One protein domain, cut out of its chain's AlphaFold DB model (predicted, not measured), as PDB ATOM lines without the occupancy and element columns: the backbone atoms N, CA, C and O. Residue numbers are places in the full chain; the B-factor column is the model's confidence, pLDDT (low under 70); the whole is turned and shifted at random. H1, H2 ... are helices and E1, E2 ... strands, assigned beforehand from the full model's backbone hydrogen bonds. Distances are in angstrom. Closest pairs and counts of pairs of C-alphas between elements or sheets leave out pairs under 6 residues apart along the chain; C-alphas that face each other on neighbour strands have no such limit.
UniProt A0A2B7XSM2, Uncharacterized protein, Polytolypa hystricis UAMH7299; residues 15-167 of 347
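What this domain is: This is residues 15 to 167 of the 347 residues of an uncharacterized protein of Polytolypa hystricis UAMH7299 (UniProt A0A2B7XSM2). A long helix, H4, runs through the middle; the helices H5 and H6, with short H7 packed on H5, cover one side of it, and on the other side lie H1, across H4, and the small strand pair E1 and E2. From that side a long loop reaches away, and its residues 49 to 54 stick out; short H2 and H3 sit near the first residues of H4. The printed part has 153 residues, mostly helix, in the order E1 H1 E2 H2 H3 H4 H5 H6 H7, with E1 and E2 antiparallel. It is compact, with a radius of gyration of the C-alphas of 16.5 A and spans of 54 by 43 by 31 A.

Where its parts are: Find C-alpha 24 at (172.949, 169.485, 96.009), where E1 begins, residues 24 to 26. H1 follows at residues 31 to 37, then E2 at 61 to 63, H2 at 65 to 70 and H3 at 72 to 75. From C-alpha 81 at (169.096, 161.398, 91.036), H4 runs 34.8 A to residue 104. H5 takes residues 113 to 131, 28.0 A, and H6 residues 139 to 153, 20.6 A. H7, residues 162 to 167, ends at (154.226, 155.381, 107.824).

How they stand to each other: Start at H6, the hub, which touches four helices. Its residues 144 to 149 touch H4, closest at C-alphas 84 and 148, 5.5 A, the same way at a steep tilt of 69.7 degrees, only just short of perpendicular. H5 and H6 form a helical hairpin, a shallow tilt of 24 degrees, opposite ways, with C-alphas 128 and 142 closest at 6.6 A. H6 and H7, also a helical hairpin, only just touch, with 3 pairs of C-alphas within 8 A; the closest are 153 and 165, 6.0 A. H2 and H6 only just touch too, C-alphas 67 and 152 being closest at 5.9 A. H3 is close to H6 but not clearly touching, at 7.6 A between C-alphas 73 and 147. H7 touches H5, C-alphas 117 and 167 being closest at 4.4 A. H5 touches H4 at a steep tilt of 52 degrees, closest at C-alphas 94 and 123, 6.5 A. H1 touches residues 92 to 99 of H4 alone, about perpendicular at 83 degrees, closest at C-alphas 33 and 96, 6.2 A. Between E1 and E2, N 25 and O 62 are 3.3 A apart, within hydrogen-bond range. Every O i to N i+4 pair is within range in H1, H2, H4 and H6, against 14 of 15 in H5 and 1 of 2 in H7; H3 is too short for one.

The domain as a whole: The C-alphas of Pro 53 and Gly 135 are the two farthest apart, 54.7 A. The printed part has no cut. The link from H1 to E2, 23 residues, is long. Mean pLDDT of the printed part is 72.1, and it is under 70 in residues 15 to 30, 42 to 62, 106 to 115 and 133 to 136.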
ATOM      1  N   ILE A  15     161.837 180.083  95.555       33.66
ATOM      2  CA  ILE A  15     162.651 179.912  94.352       33.66
ATOM      3  C   ILE A  15     163.724 178.875  94.682       33.66
ATOM      4  O   ILE A  15     164.531 179.080  95.589       33.66
ATOM      5  N   CYS A  16     163.704 177.756  93.961       38.44
ATOM      6  CA  CYS A  16     164.779 176.770  93.959       38.44
ATOM      7  C   CYS A  16     165.697 177.083  92.775       38.44
ATOM      8  O   CYS A  16     165.244 177.022  91.630       38.44
ATOM      9  N   GLU A  17     166.958 177.419  93.033       34.72
ATOM     10  CA  GLU A  17     167.962 177.585  91.979       34.72
ATOM     11  C   GLU A  17     168.742 176.277  91.823       34.72
ATOM     12  O   GLU A  17     169.214 175.689  92.796       34.72
ATOM     13  N   PHE A  18     168.829 175.792  90.583       38.44
ATOM     14  CA  PHE A  18     169.510 174.546  90.242       38.44
ATOM     15  C   PHE A  18     170.865 174.833  89.602       38.44
ATOM     16  O   PHE A  18     170.943 175.549  88.605       38.44
ATOM     17  N   SER A  19     171.906 174.167  90.100       38.00
ATOM     18  CA  SER A  19     173.066 173.817  89.284       38.00
ATOM     19  C   SER A  19     172.760 172.484  88.601       38.00
ATOM     20  O   SER A  19     172.384 171.515  89.257       38.00
ATOM     21  N   GLN A  20     172.882 172.427  87.274       36.97
ATOM     22  CA  GLN A  20     172.495 171.267  86.456       36.97
ATOM     23  C   GLN A  20     173.331 169.997  86.715       36.97
ATOM     24  O   GLN A  20     172.998 168.947  86.176       36.97
ATOM     25  N   ASN A  21     174.362 170.073  87.563       37.03
ATOM     26  CA  ASN A  21     175.320 168.991  87.807       37.03
ATOM     27  C   ASN A  21     175.494 168.603  89.284       37.03
ATOM     28  O   ASN A  21     176.370 167.796  89.578       37.03
ATOM     29  N   SER A  22     174.723 169.159  90.224       43.94
ATOM     30  CA  SER A  22     174.942 168.880  91.647       43.94
ATOM     31  C   SER A  22     173.819 168.053  92.263       43.94
ATOM     32  O   SER A  22     172.655 168.436  92.216       43.94
ATOM     33  N   GLU A  23     174.202 166.991  92.970       51.34
ATOM     34  CA  GLU A  23     173.408 166.247  93.970       51.34
ATOM     35  C   GLU A  23     172.946 167.132  95.153       51.34
ATOM     36  O   GLU A  23     172.297 166.668  96.089       51.34
ATOM     37  N   LEU A  24     173.272 168.424  95.079       49.44
ATOM     38  CA  LEU A  24     172.949 169.485  96.009       49.44
ATOM     39  C   LEU A  24     171.750 170.276  95.480       49.44
ATOM     40  O   LEU A  24     171.816 170.908  94.422       49.44
ATOM     41  N   LEU A  25     170.659 170.264  96.238       51.16
ATOM     42  CA  LEU A  25     169.508 171.138  96.011       51.16
ATOM     43  C   LEU A  25     169.717 172.460  96.753       51.16
ATOM     44  O   LEU A  25     169.803 172.478  97.982       51.16
ATOM     45  N   GLY A  26     169.735 173.568  96.010       48.06
ATOM     46  CA  GLY A  26     169.567 174.911  96.560       48.06
ATOM     47  C   GLY A  26     168.081 175.213  96.744       48.06
ATOM     48  O   GLY A  26     167.436 175.757  95.846       48.06
ATOM     49  N   CYS A  27     167.515 174.840  97.891       50.25
ATOM     50  CA  CYS A  27     166.120 175.132  98.219       50.25
ATOM     51  C   CYS A  27     166.029 176.001  99.471       50.25
ATOM     52  O   CYS A  27     166.694 175.746 100.471       50.25
ATOM     53  N   ARG A  28     165.140 177.001  99.444       52.66
ATOM     54  CA  ARG A  28     164.717 177.717 100.652       52.66
ATOM     55  C   ARG A  28     163.815 176.801 101.470       52.66
ATOM     56  O   ARG A  28     162.600 176.819 101.312       52.66
ATOM     57  N   LEU A  29     164.424 175.942 102.275       62.81
ATOM     58  CA  LEU A  29     163.710 175.056 103.183       62.81
ATOM     59  C   LEU A  29     163.687 175.632 104.590       62.81
ATOM     60  O   LEU A  29     164.571 176.389 104.990       62.81
ATOM     61  N   ASN A  30     162.667 175.248 105.348       69.44
ATOM     62  CA  ASN A  30     162.590 175.569 106.759       69.44
ATOM     63  C   ASN A  30     163.608 174.688 107.501       69.44
ATOM     64  O   ASN A  30     163.396 173.486 107.662       69.44
ATOM     65  N   LEU A  31     164.731 175.287 107.912       71.00
ATOM     66  CA  LEU A  31     165.838 174.593 108.580       71.00
ATOM     67  C   LEU A  31     165.356 173.770 109.775       71.00
ATOM     68  O   LEU A  31     165.751 172.617 109.919       71.00
ATOM     69  N   GLU A  32     164.464 174.340 110.588       73.12
ATOM     70  CA  GLU A  32     163.916 173.668 111.769       73.12
ATOM     71  C   GLU A  32     163.169 172.385 111.394       73.12
ATOM     72  O   GLU A  32     163.251 171.387 112.109       73.12
ATOM     73  N   THR A  33     162.460 172.393 110.263       75.38
ATOM     74  CA  THR A  33     161.724 171.229 109.761       75.38
ATOM     75  C   THR A  33     162.690 170.143 109.305       75.38
ATOM     76  O   THR A  33     162.559 168.994 109.721       75.38
ATOM     77  N   VAL A  34     163.704 170.481 108.504       76.44
ATOM     78  CA  VAL A  34     164.674 169.474 108.040       76.44
ATOM     79  C   VAL A  34     165.488 168.919 109.213       76.44
ATOM     80  O   VAL A  34     165.596 167.705 109.345       76.44
ATOM     81  N   GLN A  35     165.982 169.773 110.116       78.25
ATOM     82  CA  GLN A  35     166.718 169.344 111.313       78.25
ATOM     83  C   GLN A  35     165.890 168.431 112.220       78.25
ATOM     84  O   GLN A  35     166.424 167.483 112.790       78.25
ATOM     85  N   ARG A  36     164.589 168.703 112.365       78.19
ATOM     86  CA  ARG A  36     163.697 167.891 113.196       78.19
ATOM     87  C   ARG A  36     163.464 166.504 112.611       78.19
ATOM     88  O   ARG A  36     163.426 165.531 113.357       78.19
ATOM     89  N   TRP A  37     163.226 166.432 111.305       78.44
ATOM     90  CA  TRP A  37     162.653 165.240 110.687       78.44
ATOM     91  C   TRP A  37     163.661 164.395 109.922       78.44
ATOM     92  O   TRP A  37     163.489 163.185 109.843       78.44
ATOM     93  N   ILE A  38     164.669 165.013 109.315       80.56
ATOM     94  CA  ILE A  38     165.647 164.334 108.460       80.56
ATOM     95  C   ILE A  38     166.999 165.065 108.591       80.56
ATOM     96  O   ILE A  38     167.486 165.666 107.628       80.56
ATOM     97  N   PRO A  39     167.613 165.080 109.791       78.31
ATOM     98  CA  PRO A  39     168.812 165.878 110.041       78.31
ATOM     99  C   PRO A  39     169.994 165.465 109.158       78.31
ATOM    100  O   PRO A  39     170.810 166.313 108.805       78.31
ATOM    101  N   GLY A  40     170.069 164.192 108.749       75.38
ATOM    102  CA  GLY A  40     171.132 163.693 107.877       75.38
ATOM    103  C   GLY A  40     171.076 164.226 106.441       75.38
ATOM    104  O   GLY A  40     172.057 164.093 105.718       75.38
ATOM    105  N   ALA A  41     169.973 164.863 106.025       72.75
ATOM    106  CA  ALA A  41     169.858 165.492 104.706       72.75
ATOM    107  C   ALA A  41     170.568 166.855 104.610       72.75
ATOM    108  O   ALA A  41     170.707 167.403 103.515       72.75
ATOM    109  N   LEU A  42     170.994 167.435 105.737       68.75
ATOM    110  CA  LEU A  42     171.657 168.735 105.765       68.75
ATOM    111  C   LEU A  42     173.173 168.569 105.689       68.75
ATOM    112  O   LEU A  42     173.779 167.934 106.551       68.75
ATOM    113  N   ARG A  43     173.808 169.250 104.728       64.56
ATOM    114  CA  ARG A  43     175.223 169.614 104.841       64.56
ATOM    115  C   ARG A  43     175.350 171.125 104.913       64.56
ATOM    116  O   ARG A  43     175.001 171.853 103.987       64.56
ATOM    117  N   LEU A  44     175.871 171.597 106.040       52.94
ATOM    118  CA  LEU A  44     176.263 172.989 106.202       52.94
ATOM    119  C   LEU A  44     177.584 173.190 105.456       52.94
ATOM    120  O   LEU A  44     178.662 172.982 106.011       52.94
ATOM    121  N   HIS A  45     177.510 173.557 104.181       47.91
ATOM    122  CA  HIS A  45     178.666 174.142 103.516       47.91
ATOM    123  C   HIS A  45     178.828 175.588 104.001       47.91
ATOM    124  O   HIS A  45     177.824 176.290 104.151       47.91
ATOM    125  N   PRO A  46     180.062 176.057 104.268       43.06
ATOM    126  CA  PRO A  46     180.280 177.459 104.588       43.06
ATOM    127  C   PRO A  46     179.708 178.307 103.447       43.06
ATOM    128  O   PRO A  46     179.886 177.931 102.283       43.06
ATOM    129  N   PRO A  47     179.012 179.420 103.745       47.75
ATOM    130  CA  PRO A  47     178.391 180.233 102.717       47.75
ATOM    131  C   PRO A  47     179.463 180.603 101.697       47.75
ATOM    132  O   PRO A  47     180.461 181.253 102.031       47.75
ATOM    133  N   HIS A  48     179.284 180.169 100.446       45.03
ATOM    134  CA  HIS A  48     180.042 180.751  99.354       45.03
ATOM    135  C   HIS A  48     179.790 182.250  99.444       45.03
ATOM    136  O   HIS A  48     178.642 182.681  99.366       45.03
ATOM    137  N   ARG A  49     180.858 183.012  99.707       39.91
ATOM    138  CA  ARG A  49     180.846 184.470  99.826       39.91
ATOM    139  C   ARG A  49     180.251 185.069  98.552       39.91
ATOM    140  O   ARG A  49     180.977 185.433  97.634       39.91
ATOM    141  N   ALA A  50     178.930 185.170  98.494       42.84
ATOM    142  CA  ALA A  50     178.240 186.030  97.565       42.84
ATOM    143  C   ALA A  50     178.458 187.443  98.101       42.84
ATOM    144  O   ALA A  50     177.758 187.912  98.994       42.84
ATOM    145  N   SER A  51     179.515 188.085  97.613       40.84
ATOM    146  CA  SER A  51     179.800 189.496  97.830       40.84
ATOM    147  C   SER A  51     178.641 190.329  97.278       40.84
ATOM    148  O   SER A  51     178.611 190.661  96.095       40.84
ATOM    149  N   GLY A  52     177.660 190.632  98.127       45.59
ATOM    150  CA  GLY A  52     176.548 191.517  97.807       45.59
ATOM    151  C   GLY A  52     175.674 191.804  99.037       45.59
ATOM    152  O   GLY A  52     175.597 190.961  99.928       45.59
ATOM    153  N   PRO A  53     174.991 192.964  99.115       40.25
ATOM    154  CA  PRO A  53     174.369 193.472 100.349       40.25
ATOM    155  C   PRO A  53     173.060 192.765 100.767       40.25
ATOM    156  O   PRO A  53     172.212 193.369 101.417       40.25
ATOM    157  N   LEU A  54     172.848 191.510 100.360       44.00
ATOM    158  CA  LEU A  54     171.607 190.747 100.572       44.00
ATOM    159  C   LEU A  54     171.852 189.307 101.081       44.00
ATOM    160  O   LEU A  54     170.954 188.470 100.994       44.00
ATOM    161  N   SER A  55     173.045 188.991 101.600       43.78
ATOM    162  CA  SER A  55     173.478 187.615 101.899       43.78
ATOM    163  C   SER A  55     173.098 187.075 103.293       43.78
ATOM    164  O   SER A  55     173.878 186.327 103.873       43.78
ATOM    165  N   ASP A  56     171.920 187.407 103.826       42.09
ATOM    166  CA  ASP A  56     171.411 186.811 105.085       42.09
ATOM    167  C   ASP A  56     170.492 185.599 104.848       42.09
ATOM    168  O   ASP A  56     169.877 185.065 105.769       42.09
ATOM    169  N   VAL A  57     170.366 185.144 103.599       48.03
ATOM    170  CA  VAL A  57     169.708 183.868 103.310       48.03
ATOM    171  C   VAL A  57     170.788 182.800 103.297       48.03
ATOM    172  O   VAL A  57     171.459 182.618 102.284       48.03
ATOM    173  N   GLU A  58     170.962 182.103 104.420       50.78
ATOM    174  CA  GLU A  58     171.697 180.840 104.449       50.78
ATOM    175  C   GLU A  58     171.038 179.887 103.441       50.78
ATOM    176  O   GLU A  58     169.959 179.338 103.676       50.78
ATOM    177  N   ILE A  59     171.644 179.742 102.260       53.31
ATOM    178  CA  ILE A  59     171.220 178.741 101.284       53.31
ATOM    179  C   ILE A  59     171.738 177.405 101.804       53.31
ATOM    180  O   ILE A  59     172.888 177.032 101.579       53.31
ATOM    181  N   LEU A  60     170.879 176.710 102.539       56.62
ATOM    182  CA  LEU A  60     171.136 175.352 102.986       56.62
ATOM    183  C   LEU A  60     171.173 174.441 101.764       56.62
ATOM    184  O   LEU A  60     170.214 174.379 100.992       56.62
ATOM    185  N   GLN A  61     172.294 173.749 101.586       64.31
ATOM    186  CA  GLN A  61     172.409 172.715 100.573       64.31
ATOM    187  C   GLN A  61     171.927 171.394 101.164       64.31
ATOM    188  O   GLN A  61     172.411 170.929 102.199       64.31
ATOM    189  N   ILE A  62     170.936 170.807 100.505       69.88
ATOM    190  CA  ILE A  62     170.451 169.468 100.833       69.88
ATOM    191  C   ILE A  62     171.364 168.491 100.120       69.88
ATOM    192  O   ILE A  62     171.494 168.576  98.897       69.88
ATOM    193  N   ASP A  63     171.964 167.575 100.866       74.25
ATOM    194  CA  ASP A  63     172.835 166.553 100.309       74.25
ATOM    195  C   ASP A  63     172.140 165.190 100.345       74.25
ATOM    196  O   ASP A  63     171.969 164.578 101.399       74.25
ATOM    197  N   LEU A  64     171.742 164.714  99.163       80.12
ATOM    198  CA  LEU A  64     171.165 163.381  98.975       80.12
ATOM    199  C   LEU A  64     172.188 162.370  98.438       80.12
ATOM    200  O   LEU A  64     171.843 161.208  98.233       80.12
ATOM    201  N   THR A  65     173.447 162.771  98.240       78.88
ATOM    202  CA  THR A  65     174.521 161.947  97.659       78.88
ATOM    203  C   THR A  65     174.693 160.639  98.415       78.88
ATOM    204  O   THR A  65     174.861 159.581  97.813       78.88
ATOM    205  N   GLY A  66     174.615 160.679  99.749       73.94
ATOM    206  CA  GLY A  66     174.722 159.485 100.588       73.94
ATOM    207  C   GLY A  66     173.626 158.455 100.298       73.94
ATOM    208  O   GLY A  66     173.938 157.278 100.127       73.94
ATOM    209  N   ALA A  67     172.373 158.903 100.181       79.00
ATOM    210  CA  ALA A  67     171.235 158.042  99.861       79.00
ATOM    211  C   ALA A  67     171.293 157.539  98.405       79.00
ATOM    212  O   ALA A  67     171.093 156.357  98.144       79.00
ATOM    213  N   ILE A  68     171.644 158.413  97.456       84.19
ATOM    214  CA  ILE A  68     171.716 158.082  96.023       84.19
ATOM    215  C   ILE A  68     172.854 157.093  95.733       84.19
ATOM    216  O   ILE A  68     172.651 156.092  95.050       84.19
ATOM    217  N   SER A  69     174.056 157.350  96.255       81.88
ATOM    218  CA  SER A  69     175.248 156.532  95.979       81.88
ATOM    219  C   SER A  69     175.161 155.114  96.544       81.88
ATOM    220  O   SER A  69     175.774 154.202  95.994       81.88
ATOM    221  N   ARG A  70     174.402 154.921  97.629       80.88
ATOM    222  CA  ARG A  70     174.230 153.623  98.296       80.88
ATOM    223  C   ARG A  70     172.968 152.883  97.871       80.88
ATOM    224  O   ARG A  70     172.813 151.717  98.228       80.88
ATOM    225  N   SER A  71     172.094 153.527  97.102       84.44
ATOM    226  CA  SER A  71     170.882 152.889  96.614       84.44
ATOM    227  C   SER A  71     171.187 151.802  95.588       84.44
ATOM    228  O   SER A  71     171.796 152.041  94.538       84.44
ATOM    229  N   THR A  72     170.669 150.607  95.857       84.19
ATOM    230  CA  THR A  72     170.675 149.488  94.910       84.19
ATOM    231  C   THR A  72     169.818 149.791  93.679       84.19
ATOM    232  O   THR A  72     170.185 149.407  92.570       84.19
ATOM    233  N   PHE A  73     168.729 150.549  93.836       85.69
ATOM    234  CA  PHE A  73     167.862 150.974  92.738       85.69
ATOM    235  C   PHE A  73     168.529 152.009  91.830       85.69
ATOM    236  O   PHE A  73     168.331 151.983  90.612       85.69
ATOM    237  N   HIS A  74     169.337 152.909  92.396       85.38
ATOM    238  CA  HIS A  74     170.146 153.827  91.600       85.38
ATOM    239  C   HIS A  74     171.266 153.081  90.858       85.38
ATOM    240  O   HIS A  74     171.432 153.266  89.651       85.38
ATOM    241  N   ALA A  75     171.979 152.173  91.538       84.00
ATOM    242  CA  ALA A  75     173.021 151.346  90.923       84.00
ATOM    243  C   ALA A  75     172.478 150.479  89.769       84.00
ATOM    244  O   ALA A  75     173.103 150.386  88.712       84.00
ATOM    245  N   ALA A  76     171.275 149.921  89.933       82.44
ATOM    246  CA  ALA A  76     170.564 149.160  88.907       82.44
ATOM    247  C   ALA A  76     169.931 150.032  87.801       82.44
ATOM    248  O   ALA A  76     169.306 149.505  86.884       82.44
ATOM    249  N   ARG A  77     170.094 151.365  87.852       83.19
ATOM    250  CA  ARG A  77     169.506 152.349  86.917       83.19
ATOM    251  C   ARG A  77     167.971 152.358  86.878       83.19
ATOM    252  O   ARG A  77     167.381 152.910  85.946       83.19
ATOM    253  N   CYS A  78     167.324 151.811  87.902       85.62
ATOM    254  CA  CYS A  78     165.875 151.872  88.097       85.62
ATOM    255  C   CYS A  78     165.425 153.284  88.521       85.62
ATOM    256  O   CYS A  78     164.340 153.741  88.145       85.62
ATOM    257  N   LEU A  79     166.277 153.991  89.273       88.94
ATOM    258  CA  LEU A  79     166.066 155.364  89.737       88.94
ATOM    259  C   LEU A  79     167.162 156.303  89.234       88.94
ATOM    260  O   LEU A  79     168.313 155.911  89.057       88.94
ATOM    261  N   ARG A  80     166.801 157.570  89.020       88.56
ATOM    262  CA  ARG A  80     167.733 158.663  88.698       88.56
ATOM    263  C   ARG A  80     167.836 159.613  89.887       88.56
ATOM    264  O   ARG A  80     166.859 159.779  90.607       88.56
ATOM    265  N   ALA A  81     168.943 160.349  90.014       85.06
ATOM    266  CA  ALA A  81     169.096 161.398  91.036       85.06
ATOM    267  C   ALA A  81     167.901 162.378  91.090       85.06
ATOM    268  O   ALA A  81     167.456 162.783  92.160       85.06
ATOM    269  N   ARG A  82     167.308 162.697  89.930       86.50
ATOM    270  CA  ARG A  82     166.095 163.522  89.847       86.50
ATOM    271  C   ARG A  82     164.887 162.921  90.578       86.50
ATOM    272  O   ARG A  82     164.122 163.680  91.163       86.50
ATOM    273  N   ASP A  83     164.720 161.598  90.567       90.06
ATOM    274  CA  ASP A  83     163.611 160.928  91.257       90.06
ATOM    275  C   ASP A  83     163.717 161.144  92.786       90.06
ATOM    276  O   ASP A  83     162.717 161.453  93.437       90.06
ATOM    277  N   TYR A  84     164.934 161.101  93.344       88.12
ATOM    278  CA  TYR A  84     165.197 161.418  94.758       88.12
ATOM    279  C   TYR A  84     164.899 162.874  95.083       88.12
ATOM    280  O   TYR A  84     164.228 163.169  96.065       88.12
ATOM    281  N   ILE A  85     165.362 163.785  94.229       84.62
ATOM    282  CA  ILE A  85     165.141 165.225  94.375       84.62
ATOM    283  C   ILE A  85     163.644 165.550  94.402       84.62
ATOM    284  O   ILE A  85     163.174 166.283  95.275       84.62
ATOM    285  N   ASP A  86     162.885 165.009  93.451       87.81
ATOM    286  CA  ASP A  86     161.450 165.262  93.351       87.81
ATOM    287  C   ASP A  86     160.696 164.621  94.533       87.81
ATOM    288  O   ASP A  86     159.803 165.252  95.105       87.81
ATOM    289  N   THR A  87     161.117 163.433  94.982       91.00
ATOM    290  CA  THR A  87     160.573 162.780  96.187       91.00
ATOM    291  C   THR A  87     160.863 163.591  97.451       91.00
ATOM    292  O   THR A  87     159.968 163.797  98.270       91.00
ATOM    293  N   PHE A  88     162.085 164.105  97.608       87.19
ATOM    294  CA  PHE A  88     162.470 164.896  98.774       87.19
ATOM    295  C   PHE A  88     161.634 166.175  98.876       87.19
ATOM    296  O   PHE A  88     161.168 166.528  99.958       87.19
ATOM    297  N   LYS A  89     161.373 166.853  97.751       85.12
ATOM    298  CA  LYS A  89     160.502 168.040  97.724       85.12
ATOM    299  C   LYS A  89     159.081 167.726  98.187       85.12
ATOM    300  O   LYS A  89     158.503 168.511  98.939       85.12
ATOM    301  N   LEU A  90     158.525 166.597  97.744       89.25
ATOM    302  CA  LEU A  90     157.198 166.147  98.174       89.25
ATOM    303  C   LEU A  90     157.175 165.884  99.681       89.25
ATOM    304  O   LEU A  90     156.311 166.414 100.382       89.25
ATOM    305  N   LEU A  91     158.161 165.131 100.176       88.88
ATOM    306  CA  LEU A  91     158.307 164.816 101.592       88.88
ATOM    307  C   LEU A  91     158.456 166.084 102.439       88.88
ATOM    308  O   LEU A  91     157.678 166.293 103.366       88.88
ATOM    309  N   HIS A  92     159.380 166.976 102.081       85.19
ATOM    310  CA  HIS A  92     159.564 168.250 102.773       85.19
ATOM    311  C   HIS A  92     158.276 169.080 102.788       85.19
ATOM    312  O   HIS A  92     157.899 169.617 103.825       85.19
ATOM    313  N   GLY A  93     157.567 169.165 101.657       85.19
ATOM    314  CA  GLY A  93     156.296 169.880 101.584       85.19
ATOM    315  C   GLY A  93     155.233 169.322 102.538       85.19
ATOM    316  O   GLY A  93     154.453 170.093 103.095       85.19
ATOM    317  N   ALA A  94     155.198 168.005 102.758       87.12
ATOM    318  CA  ALA A  94     154.314 167.394 103.752       87.12
ATOM    319  C   ALA A  94     154.767 167.673 105.191       87.12
ATOM    320  O   ALA A  94     153.935 168.014 106.032       87.12
ATOM    321  N   LEU A  95     156.072 167.589 105.460       85.88
ATOM    322  CA  LEU A  95     156.646 167.863 106.780       85.88
ATOM    323  C   LEU A  95     156.444 169.327 107.200       85.88
ATOM    324  O   LEU A  95     156.006 169.588 108.319       85.88
ATOM    325  N   ASP A  96     156.664 170.286 106.296       83.31
ATOM    326  CA  ASP A  96     156.453 171.709 106.588       83.31
ATOM    327  C   ASP A  96     154.968 172.013 106.837       83.31
ATOM    328  O   ASP A  96     154.624 172.716 107.788       83.31
ATOM    329  N   LYS A  97     154.050 171.409 106.067       84.31
ATOM    330  CA  LYS A  97     152.603 171.504 106.342       84.31
ATOM    331  C   LYS A  97     152.248 170.945 107.720       84.31
ATOM    332  O   LYS A  97     151.430 171.541 108.421       84.31
ATOM    333  N   ALA A  98     152.837 169.817 108.111       82.44
ATOM    334  CA  ALA A  98     152.605 169.222 109.422       82.44
ATOM    335  C   ALA A  98     153.117 170.128 110.553       82.44
ATOM    336  O   ALA A  98     152.398 170.373 111.524       82.44
ATOM    337  N   ASP A  99     154.309 170.705 110.396       79.69
ATOM    338  CA  ASP A  99     154.870 171.662 111.351       79.69
ATOM    339  C   ASP A  99     154.023 172.942 111.445       79.69
ATOM    340  O   ASP A  99     153.772 173.441 112.544       79.69
ATOM    341  N   GLN A 100     153.517 173.457 110.319       81.69
ATOM    342  CA  GLN A 100     152.590 174.591 110.305       81.69
ATOM    343  C   GLN A 100     151.292 174.274 111.062       81.69
ATOM    344  O   GLN A 100     150.857 175.088 111.878       81.69
ATOM    345  N   ARG A 101     150.696 173.088 110.850       80.88
ATOM    346  CA  ARG A 101     149.510 172.638 111.604       80.88
ATOM    347  C   ARG A 101     149.805 172.583 113.107       80.88
ATOM    348  O   ARG A 101     149.043 173.148 113.887       80.88
ATOM    349  N   ARG A 102     150.931 171.987 113.521       77.19
ATOM    350  CA  ARG A 102     151.345 171.918 114.938       77.19
ATOM    351  C   ARG A 102     151.476 173.306 115.569       77.19
ATOM    352  O   ARG A 102     150.931 173.533 116.649       77.19
ATOM    353  N   ARG A 103     152.128 174.245 114.868       77.94
ATOM    354  CA  ARG A 103     152.284 175.643 115.311       77.94
ATOM    355  C   ARG A 103     150.930 176.348 115.462       77.94
ATOM    356  O   ARG A 103     150.726 177.036 116.454       77.94
ATOM    357  N   MET A 104     149.997 176.159 114.522       79.94
ATOM    358  CA  MET A 104     148.660 176.766 114.608       79.94
ATOM    359  C   MET A 104     147.811 176.202 115.752       79.94
ATOM    360  O   MET A 104     147.031 176.939 116.346       79.94
ATOM    361  N   HIS A 105     147.967 174.918 116.077       76.44
ATOM    362  CA  HIS A 105     147.216 174.265 117.150       76.44
ATOM    363  C   HIS A 105     147.870 174.386 118.537       76.44
ATOM    364  O   HIS A 105     147.371 173.799 119.491       76.44
ATOM    365  N   GLY A 106     148.971 175.140 118.670       68.19
ATOM    366  CA  GLY A 106     149.662 175.324 119.952       68.19
ATOM    367  C   GLY A 106     150.255 174.030 120.524       68.19
ATOM    368  O   GLY A 106     150.507 173.950 121.723       68.19
ATOM    369  N   LEU A 107     150.469 173.011 119.685       67.38
ATOM    370  CA  LEU A 107     151.014 171.724 120.106       67.38
ATOM    371  C   LEU A 107     152.532 171.855 120.282       67.38
ATOM    372  O   LEU A 107     153.297 171.829 119.317       67.38
ATOM    373  N   THR A 108     152.972 172.009 121.530       56.50
ATOM    374  CA  THR A 108     154.389 172.020 121.906       56.50
ATOM    375  C   THR A 108     154.925 170.591 121.969       56.50
ATOM    376  O   THR A 108     154.708 169.900 122.955       56.50
ATOM    377  N   SER A 109     155.632 170.161 120.921       53.31
ATOM    378  CA  SER A 109     156.718 169.153 120.924       53.31
ATOM    379  C   SER A 109     156.464 167.723 121.441       53.31
ATOM    380  O   SER A 109     157.307 166.868 121.204       53.31
ATOM    381  N   SER A 110     155.354 167.424 122.113       47.88
ATOM    382  CA  SER A 110     155.084 166.126 122.749       47.88
ATOM    383  C   SER A 110     154.004 165.314 122.035       47.88
ATOM    384  O   SER A 110     153.512 164.328 122.587       47.88
ATOM    385  N   SER A 111     153.587 165.737 120.838       52.38
ATOM    386  CA  SER A 111     152.528 165.044 120.109       52.38
ATOM    387  C   SER A 111     153.027 163.689 119.616       52.38
ATOM    388  O   SER A 111     154.074 163.591 118.986       52.38
ATOM    389  N   SER A 112     152.284 162.657 120.004       58.66
ATOM    390  CA  SER A 112     152.634 161.237 119.992       58.66
ATOM    391  C   SER A 112     153.277 160.718 118.696       58.66
ATOM    392  O   SER A 112     152.951 161.188 117.612       58.66
ATOM    393  N   ASN A 113     154.077 159.643 118.795       60.09
ATOM    394  CA  ASN A 113     154.607 158.852 117.661       60.09
ATOM    395  C   ASN A 113     153.558 158.532 116.567       60.09
ATOM    396  O   ASN A 113     153.903 158.253 115.416       60.09
ATOM    397  N   THR A 114     152.274 158.545 116.930       62.97
ATOM    398  CA  THR A 114     151.125 158.376 116.038       62.97
ATOM    399  C   THR A 114     151.034 159.483 114.985       62.97
ATOM    400  O   THR A 114     150.784 159.184 113.821       62.97
ATOM    401  N   ASP A 115     151.290 160.738 115.355       69.81
ATOM    402  CA  ASP A 115     151.169 161.891 114.455       69.81
ATOM    403  C   ASP A 115     152.210 161.843 113.338       69.81
ATOM    404  O   ASP A 115     151.908 162.142 112.188       69.81
ATOM    405  N   ASP A 116     153.428 161.417 113.662       74.38
ATOM    406  CA  ASP A 116     154.525 161.295 112.702       74.38
ATOM    407  C   ASP A 116     154.228 160.223 111.642       74.38
ATOM    408  O   ASP A 116     154.487 160.416 110.453       74.38
ATOM    409  N   THR A 117     153.624 159.112 112.077       76.56
ATOM    410  CA  THR A 117     153.214 158.008 111.194       76.56
ATOM    411  C   THR A 117     152.125 158.475 110.219       76.56
ATOM    412  O   THR A 117     152.100 158.070 109.053       76.56
ATOM    413  N   ILE A 118     151.227 159.355 110.684       81.00
ATOM    414  CA  ILE A 118     150.122 159.897 109.886       81.00
ATOM    415  C   ILE A 118     150.639 160.788 108.752       81.00
ATOM    416  O   ILE A 118     150.093 160.703 107.659       81.00
ATOM    417  N   ILE A 119     151.701 161.580 108.955       83.81
ATOM    418  CA  ILE A 119     152.202 162.512 107.926       83.81
ATOM    419  C   ILE A 119     152.597 161.770 106.647       83.81
ATOM    420  O   ILE A 119     152.158 162.134 105.552       83.81
ATOM    421  N   LEU A 120     153.418 160.723 106.777       84.50
ATOM    422  CA  LEU A 120     153.874 159.963 105.618       84.50
ATOM    423  C   LEU A 120     152.730 159.155 105.005       84.50
ATOM    424  O   LEU A 120     152.599 159.127 103.785       84.50
ATOM    425  N   SER A 121     151.863 158.569 105.837       84.38
ATOM    426  CA  SER A 121     150.661 157.895 105.348       84.38
ATOM    427  C   SER A 121     149.788 158.856 104.531       84.38
ATOM    428  O   SER A 121     149.436 158.510 103.415       84.38
ATOM    429  N   GLU A 122     149.485 160.065 105.013       85.69
ATOM    430  CA  GLU A 122     148.694 161.070 104.278       85.69
ATOM    431  C   GLU A 122     149.354 161.481 102.954       85.69
ATOM    432  O   GLU A 122     148.666 161.618 101.940       85.69
ATOM    433  N   LEU A 123     150.676 161.685 102.937       88.88
ATOM    434  CA  LEU A 123     151.408 161.984 101.703       88.88
ATOM    435  C   LEU A 123     151.229 160.859 100.674       88.88
ATOM    436  O   LEU A 123     150.904 161.138  99.519       88.88
ATOM    437  N   LEU A 124     151.403 159.608 101.099       88.69
ATOM    438  CA  LEU A 124     151.250 158.442 100.234       88.69
ATOM    439  C   LEU A 124     149.810 158.263  99.753       88.69
ATOM    440  O   LEU A 124     149.617 157.972  98.581       88.69
ATOM    441  N   GLU A 125     148.805 158.483 100.605       88.31
ATOM    442  CA  GLU A 125     147.382 158.423 100.235       88.31
ATOM    443  C   GLU A 125     147.039 159.422  99.135       88.31
ATOM    444  O   GLU A 125     146.441 159.059  98.122       88.31
ATOM    445  N   ASN A 126     147.457 160.678  99.311       87.44
ATOM    446  CA  ASN A 126     147.202 161.726  98.330       87.44
ATOM    447  C   ASN A 126     147.924 161.422  97.013       87.44
ATOM    448  O   ASN A 126     147.317 161.482  95.946       87.44
ATOM    449  N   PHE A 127     149.198 161.027  97.087       88.44
ATOM    450  CA  PHE A 127     149.973 160.693  95.897       88.44
ATOM    451  C   PHE A 127     149.417 159.463  95.176       88.44
ATOM    452  O   PHE A 127     149.339 159.445  93.948       88.44
ATOM    453  N   TYR A 128     149.018 158.439  95.926       85.44
ATOM    454  CA  TYR A 128     148.391 157.247  95.383       85.44
ATOM    455  C   TYR A 128     147.091 157.616  94.676       85.44
ATOM    456  O   TYR A 128     146.959 157.312  93.498       85.44
ATOM    457  N   ALA A 129     146.190 158.357  95.330       84.06
ATOM    458  CA  ALA A 129     144.926 158.788  94.738       84.06
ATOM    459  C   ALA A 129     145.130 159.579  93.433       84.06
ATOM    460  O   ALA A 129     144.490 159.279  92.427       84.06
ATOM    461  N   GLU A 130     146.075 160.524  93.412       84.69
ATOM    462  CA  GLU A 130     146.408 161.313  92.216       84.69
ATOM    463  C   GLU A 130     146.940 160.462  91.053       84.69
ATOM    464  O   GLU A 130     146.736 160.809  89.890       84.69
ATOM    465  N   ASN A 131     147.621 159.349  91.345       81.12
ATOM    466  CA  ASN A 131     148.283 158.511  90.341       81.12
ATOM    467  C   ASN A 131     147.578 157.165  90.096       81.12
ATOM    468  O   ASN A 131     148.036 156.397  89.247       81.12
ATOM    469  N   SER A 132     146.467 156.885  90.790       71.56
ATOM    470  CA  SER A 132     145.692 155.640  90.694       71.56
ATOM    471  C   SER A 132     144.295 155.822  90.079       71.56
ATOM    472  O   SER A 132     143.473 154.906  90.151       71.56
ATOM    473  N   HIS A 133     143.968 156.990  89.513       59.56
ATOM    474  CA  HIS A 133     142.642 157.241  88.941       59.56
ATOM    475  C   HIS A 133     142.397 156.481  87.621       59.56
ATOM    476  O   HIS A 133     143.219 156.495  86.712       59.56
ATOM    477  N   TYR A 134     141.210 155.865  87.525       48.28
ATOM    478  CA  TYR A 134     140.580 155.316  86.314       48.28
ATOM    479  C   TYR A 134     141.473 154.437  85.422       48.28
ATOM    480  O   TYR A 134     141.878 154.823  84.330       48.28
ATOM    481  N   GLY A 135     141.700 153.196  85.864       51.81
ATOM    482  CA  GLY A 135     142.073 152.077  84.986       51.81
ATOM    483  C   GLY A 135     143.499 152.082  84.436       51.81
ATOM    484  O   GLY A 135     143.889 151.105  83.809       51.81
ATOM    485  N   ASN A 136     144.287 153.131  84.689       59.06
ATOM    486  CA  ASN A 136     145.674 153.217  84.241       59.06
ATOM    487  C   ASN A 136     146.548 153.845  85.334       59.06
ATOM    488  O   ASN A 136     147.069 154.953  85.203       59.06
ATOM    489  N   ALA A 137     146.643 153.146  86.465       70.00
ATOM    490  CA  ALA A 137     147.490 153.577  87.564       70.00
ATOM    491  C   ALA A 137     148.955 153.624  87.106       70.00
ATOM    492  O   ALA A 137     149.484 152.660  86.547       70.00
ATOM    493  N   ASN A 138     149.622 154.755  87.339       85.88
ATOM    494  CA  ASN A 138     151.035 154.916  87.006       85.88
ATOM    495  C   ASN A 138     151.892 154.261  88.096       85.88
ATOM    496  O   ASN A 138     152.511 154.942  88.920       85.88
ATOM    497  N   TRP A 139     151.902 152.924  88.101       85.62
ATOM    498  CA  TRP A 139     152.632 152.105  89.070       85.62
ATOM    499  C   TRP A 139     154.103 152.467  89.122       85.62
ATOM    500  O   TRP A 139     154.664 152.572  90.209       85.62
ATOM    501  N   THR A 140     154.696 152.772  87.968       88.25
ATOM    502  CA  THR A 140     156.073 153.246  87.888       88.25
ATOM    503  C   THR A 140     156.273 154.478  88.770       88.25
ATOM    504  O   THR A 140     157.166 154.527  89.607       88.25
ATOM    505  N   ARG A 141     155.423 155.494  88.647       89.19
ATOM    506  CA  ARG A 141     155.584 156.716  89.440       89.19
ATOM    507  C   ARG A 141     155.369 156.485  90.940       89.19
ATOM    508  O   ARG A 141     156.106 157.060  91.737       89.19
ATOM    509  N   VAL A 142     154.402 155.649  91.315       89.50
ATOM    510  CA  VAL A 142     154.135 155.308  92.725       89.50
ATOM    511  C   VAL A 142     155.311 154.553  93.333       89.50
ATOM    512  O   VAL A 142     155.856 154.971  94.346       89.50
ATOM    513  N   LEU A 143     155.761 153.484  92.692       90.62
ATOM    514  CA  LEU A 143     156.855 152.660  93.193       90.62
ATOM    515  C   LEU A 143     158.193 153.412  93.222       90.62
ATOM    516  O   LEU A 143     158.964 153.223  94.158       90.62
ATOM    517  N   LYS A 144     158.443 154.336  92.279       91.88
ATOM    518  CA  LYS A 144     159.593 155.249  92.359       91.88
ATOM    519  C   LYS A 144     159.577 156.089  93.631       91.88
ATOM    520  O   LYS A 144     160.616 156.223  94.272       91.88
ATOM    521  N   LEU A 145     158.412 156.636  93.992       91.62
ATOM    522  CA  LEU A 145     158.249 157.393  95.231       91.62
ATOM    523  C   LEU A 145     158.558 156.504  96.441       91.62
ATOM    524  O   LEU A 145     159.342 156.904  97.293       91.62
ATOM    525  N   PHE A 146     157.991 155.295  96.495       90.75
ATOM    526  CA  PHE A 146     158.235 154.350  97.590       90.75
ATOM    527  C   PHE A 146     159.710 153.977  97.721       90.75
ATOM    528  O   PHE A 146     160.243 154.035  98.821       90.75
ATOM    529  N   ALA A 147     160.376 153.654  96.613       90.19
ATOM    530  CA  ALA A 147     161.788 153.297  96.616       90.19
ATOM    531  C   ALA A 147     162.675 154.466  97.065       90.19
ATOM    532  O   ALA A 147     163.507 154.302  97.953       90.19
ATOM    533  N   CYS A 148     162.428 155.674  96.544       91.06
ATOM    534  CA  CYS A 148     163.145 156.869  96.986       91.06
ATOM    535  C   CYS A 148     162.896 157.165  98.474       91.06
ATOM    536  O   CYS A 148     163.820 157.556  99.179       91.06
ATOM    537  N   LEU A 149     161.663 157.000  98.966       89.94
ATOM    538  CA  LEU A 149     161.345 157.188 100.383       89.94
ATOM    539  C   LEU A 149     161.995 156.118 101.261       89.94
ATOM    540  O   LEU A 149     162.492 156.471 102.320       89.94
ATOM    541  N   GLY A 150     162.025 154.854 100.835       86.50
ATOM    542  CA  GLY A 150     162.714 153.777 101.547       86.50
ATOM    543  C   GLY A 150     164.202 154.080 101.716       86.50
ATOM    544  O   GLY A 150     164.701 154.084 102.838       86.50
ATOM    545  N   ASP A 151     164.869 154.460 100.625       85.94
ATOM    546  CA  ASP A 151     166.282 154.852 100.638       85.94
ATOM    547  C   ASP A 151     166.532 156.145 101.437       85.94
ATOM    548  O   ASP A 151     167.559 156.299 102.081       85.94
ATOM    549  N   MET A 152     165.631 157.129 101.409       85.06
ATOM    550  CA  MET A 152     165.839 158.380 102.151       85.06
ATOM    551  C   MET A 152     165.508 158.253 103.640       85.06
ATOM    552  O   MET A 152     166.129 158.913 104.467       85.06
ATOM    553  N   LEU A 153     164.514 157.441 103.994       82.38
ATOM    554  CA  LEU A 153     164.042 157.282 105.370       82.38
ATOM    555  C   LEU A 153     164.766 156.167 106.122       82.38
ATOM    556  O   LEU A 153     164.466 155.957 107.297       82.38
ATOM    557  N   ASP A 154     165.711 155.466 105.494       77.06
ATOM    558  CA  ASP A 154     166.582 154.544 106.211       77.06
ATOM    559  C   ASP A 154     167.301 155.306 107.348       77.06
ATOM    560  O   ASP A 154     167.989 156.312 107.100       77.06
ATOM    561  N   PRO A 155     167.169 154.847 108.607       71.31
ATOM    562  CA  PRO A 155     167.847 155.454 109.750       71.31
ATOM    563  C   PRO A 155     169.371 155.560 109.584       71.31
ATOM    564  O   PRO A 155     169.995 156.415 110.217       71.31
ATOM    565  N   SER A 156     169.958 154.708 108.741       72.12
ATOM    566  CA  SER A 156     171.391 154.644 108.442       72.12
ATOM    567  C   SER A 156     171.859 155.733 107.474       72.12
ATOM    568  O   SER A 156     173.060 155.987 107.400       72.12
ATOM    569  N   PHE A 157     170.944 156.367 106.728       71.69
ATOM    570  CA  PHE A 157     171.292 157.330 105.680       71.69
ATOM    571  C   PHE A 157     170.974 158.767 106.075       71.69
ATOM    572  O   PHE A 157     171.898 159.564 106.220       71.69
ATOM    573  N   LEU A 158     169.696 159.110 106.265       75.81
ATOM    574  CA  LEU A 158     169.298 160.492 106.571       75.81
ATOM    575  C   LEU A 158     168.757 160.680 107.998       75.81
ATOM    576  O   LEU A 158     168.274 161.762 108.344       75.81
ATOM    577  N   HIS A 159     168.883 159.648 108.839       78.62
ATOM    578  CA  HIS A 159     168.522 159.666 110.260       78.62
ATOM    579  C   HIS A 159     167.060 160.056 110.533       78.62
ATOM    580  O   HIS A 159     166.765 160.780 111.486       78.62
ATOM    581  N   ALA A 160     166.131 159.579 109.702       80.12
ATOM    582  CA  ALA A 160     164.708 159.819 109.908       80.12
ATOM    583  C   ALA A 160     164.179 159.119 111.189       80.12
ATOM    584  O   ALA A 160     164.626 158.017 111.529       80.12
ATOM    585  N   PRO A 161     163.201 159.713 111.906       81.88
ATOM    586  CA  PRO A 161     162.541 159.080 113.040       81.88
ATOM    587  C   PRO A 161     161.853 157.770 112.650       81.88
ATOM    588  O   PRO A 161     161.101 157.720 111.678       81.88
ATOM    589  N   ARG A 162     161.998 156.726 113.477       80.50
ATOM    590  CA  ARG A 162     161.335 155.422 113.255       80.50
ATOM    591  C   ARG A 162     159.813 155.539 113.098       80.50
ATOM    592  O   ARG A 162     159.212 154.745 112.379       80.50
ATOM    593  N   SER A 163     159.189 156.497 113.782       79.88
ATOM    594  CA  SER A 163     157.755 156.793 113.681       79.88
ATOM    595  C   SER A 163     157.361 157.254 112.271       79.88
ATOM    596  O   SER A 163     156.359 156.787 111.736       79.88
ATOM    597  N   LEU A 164     158.192 158.080 111.630       80.62
ATOM    598  CA  LEU A 164     158.011 158.499 110.243       80.62
ATOM    599  C   LEU A 164     158.185 157.306 109.289       80.62
ATOM    600  O   LEU A 164     157.333 157.087 108.432       80.62
ATOM    601  N   CYS A 165     159.221 156.480 109.487       81.12
ATOM    602  CA  CYS A 165     159.486 155.293 108.660       81.12
ATOM    603  C   CYS A 165     158.323 154.281 108.694       81.12
ATOM    604  O   CYS A 165     157.950 153.724 107.663       81.12
ATOM    605  N   ARG A 166     157.689 154.088 109.864       81.56
ATOM    606  CA  ARG A 166     156.506 153.217 110.027       81.56
ATOM    607  C   ARG A 166     155.310 153.642 109.177       81.56
ATOM    608  O   ARG A 166     154.426 152.821 108.925       81.56
ATOM    609  N   GLY A 167     155.268 154.895 108.722       80.94
ATOM    610  CA  GLY A 167     154.226 155.381 107.824       80.94
ATOM    611  C   GLY A 167     154.189 154.637 106.485       80.94
ATOM    612  O   GLY A 167     153.093 154.399 105.979       80.94
TER     613      GLY A 167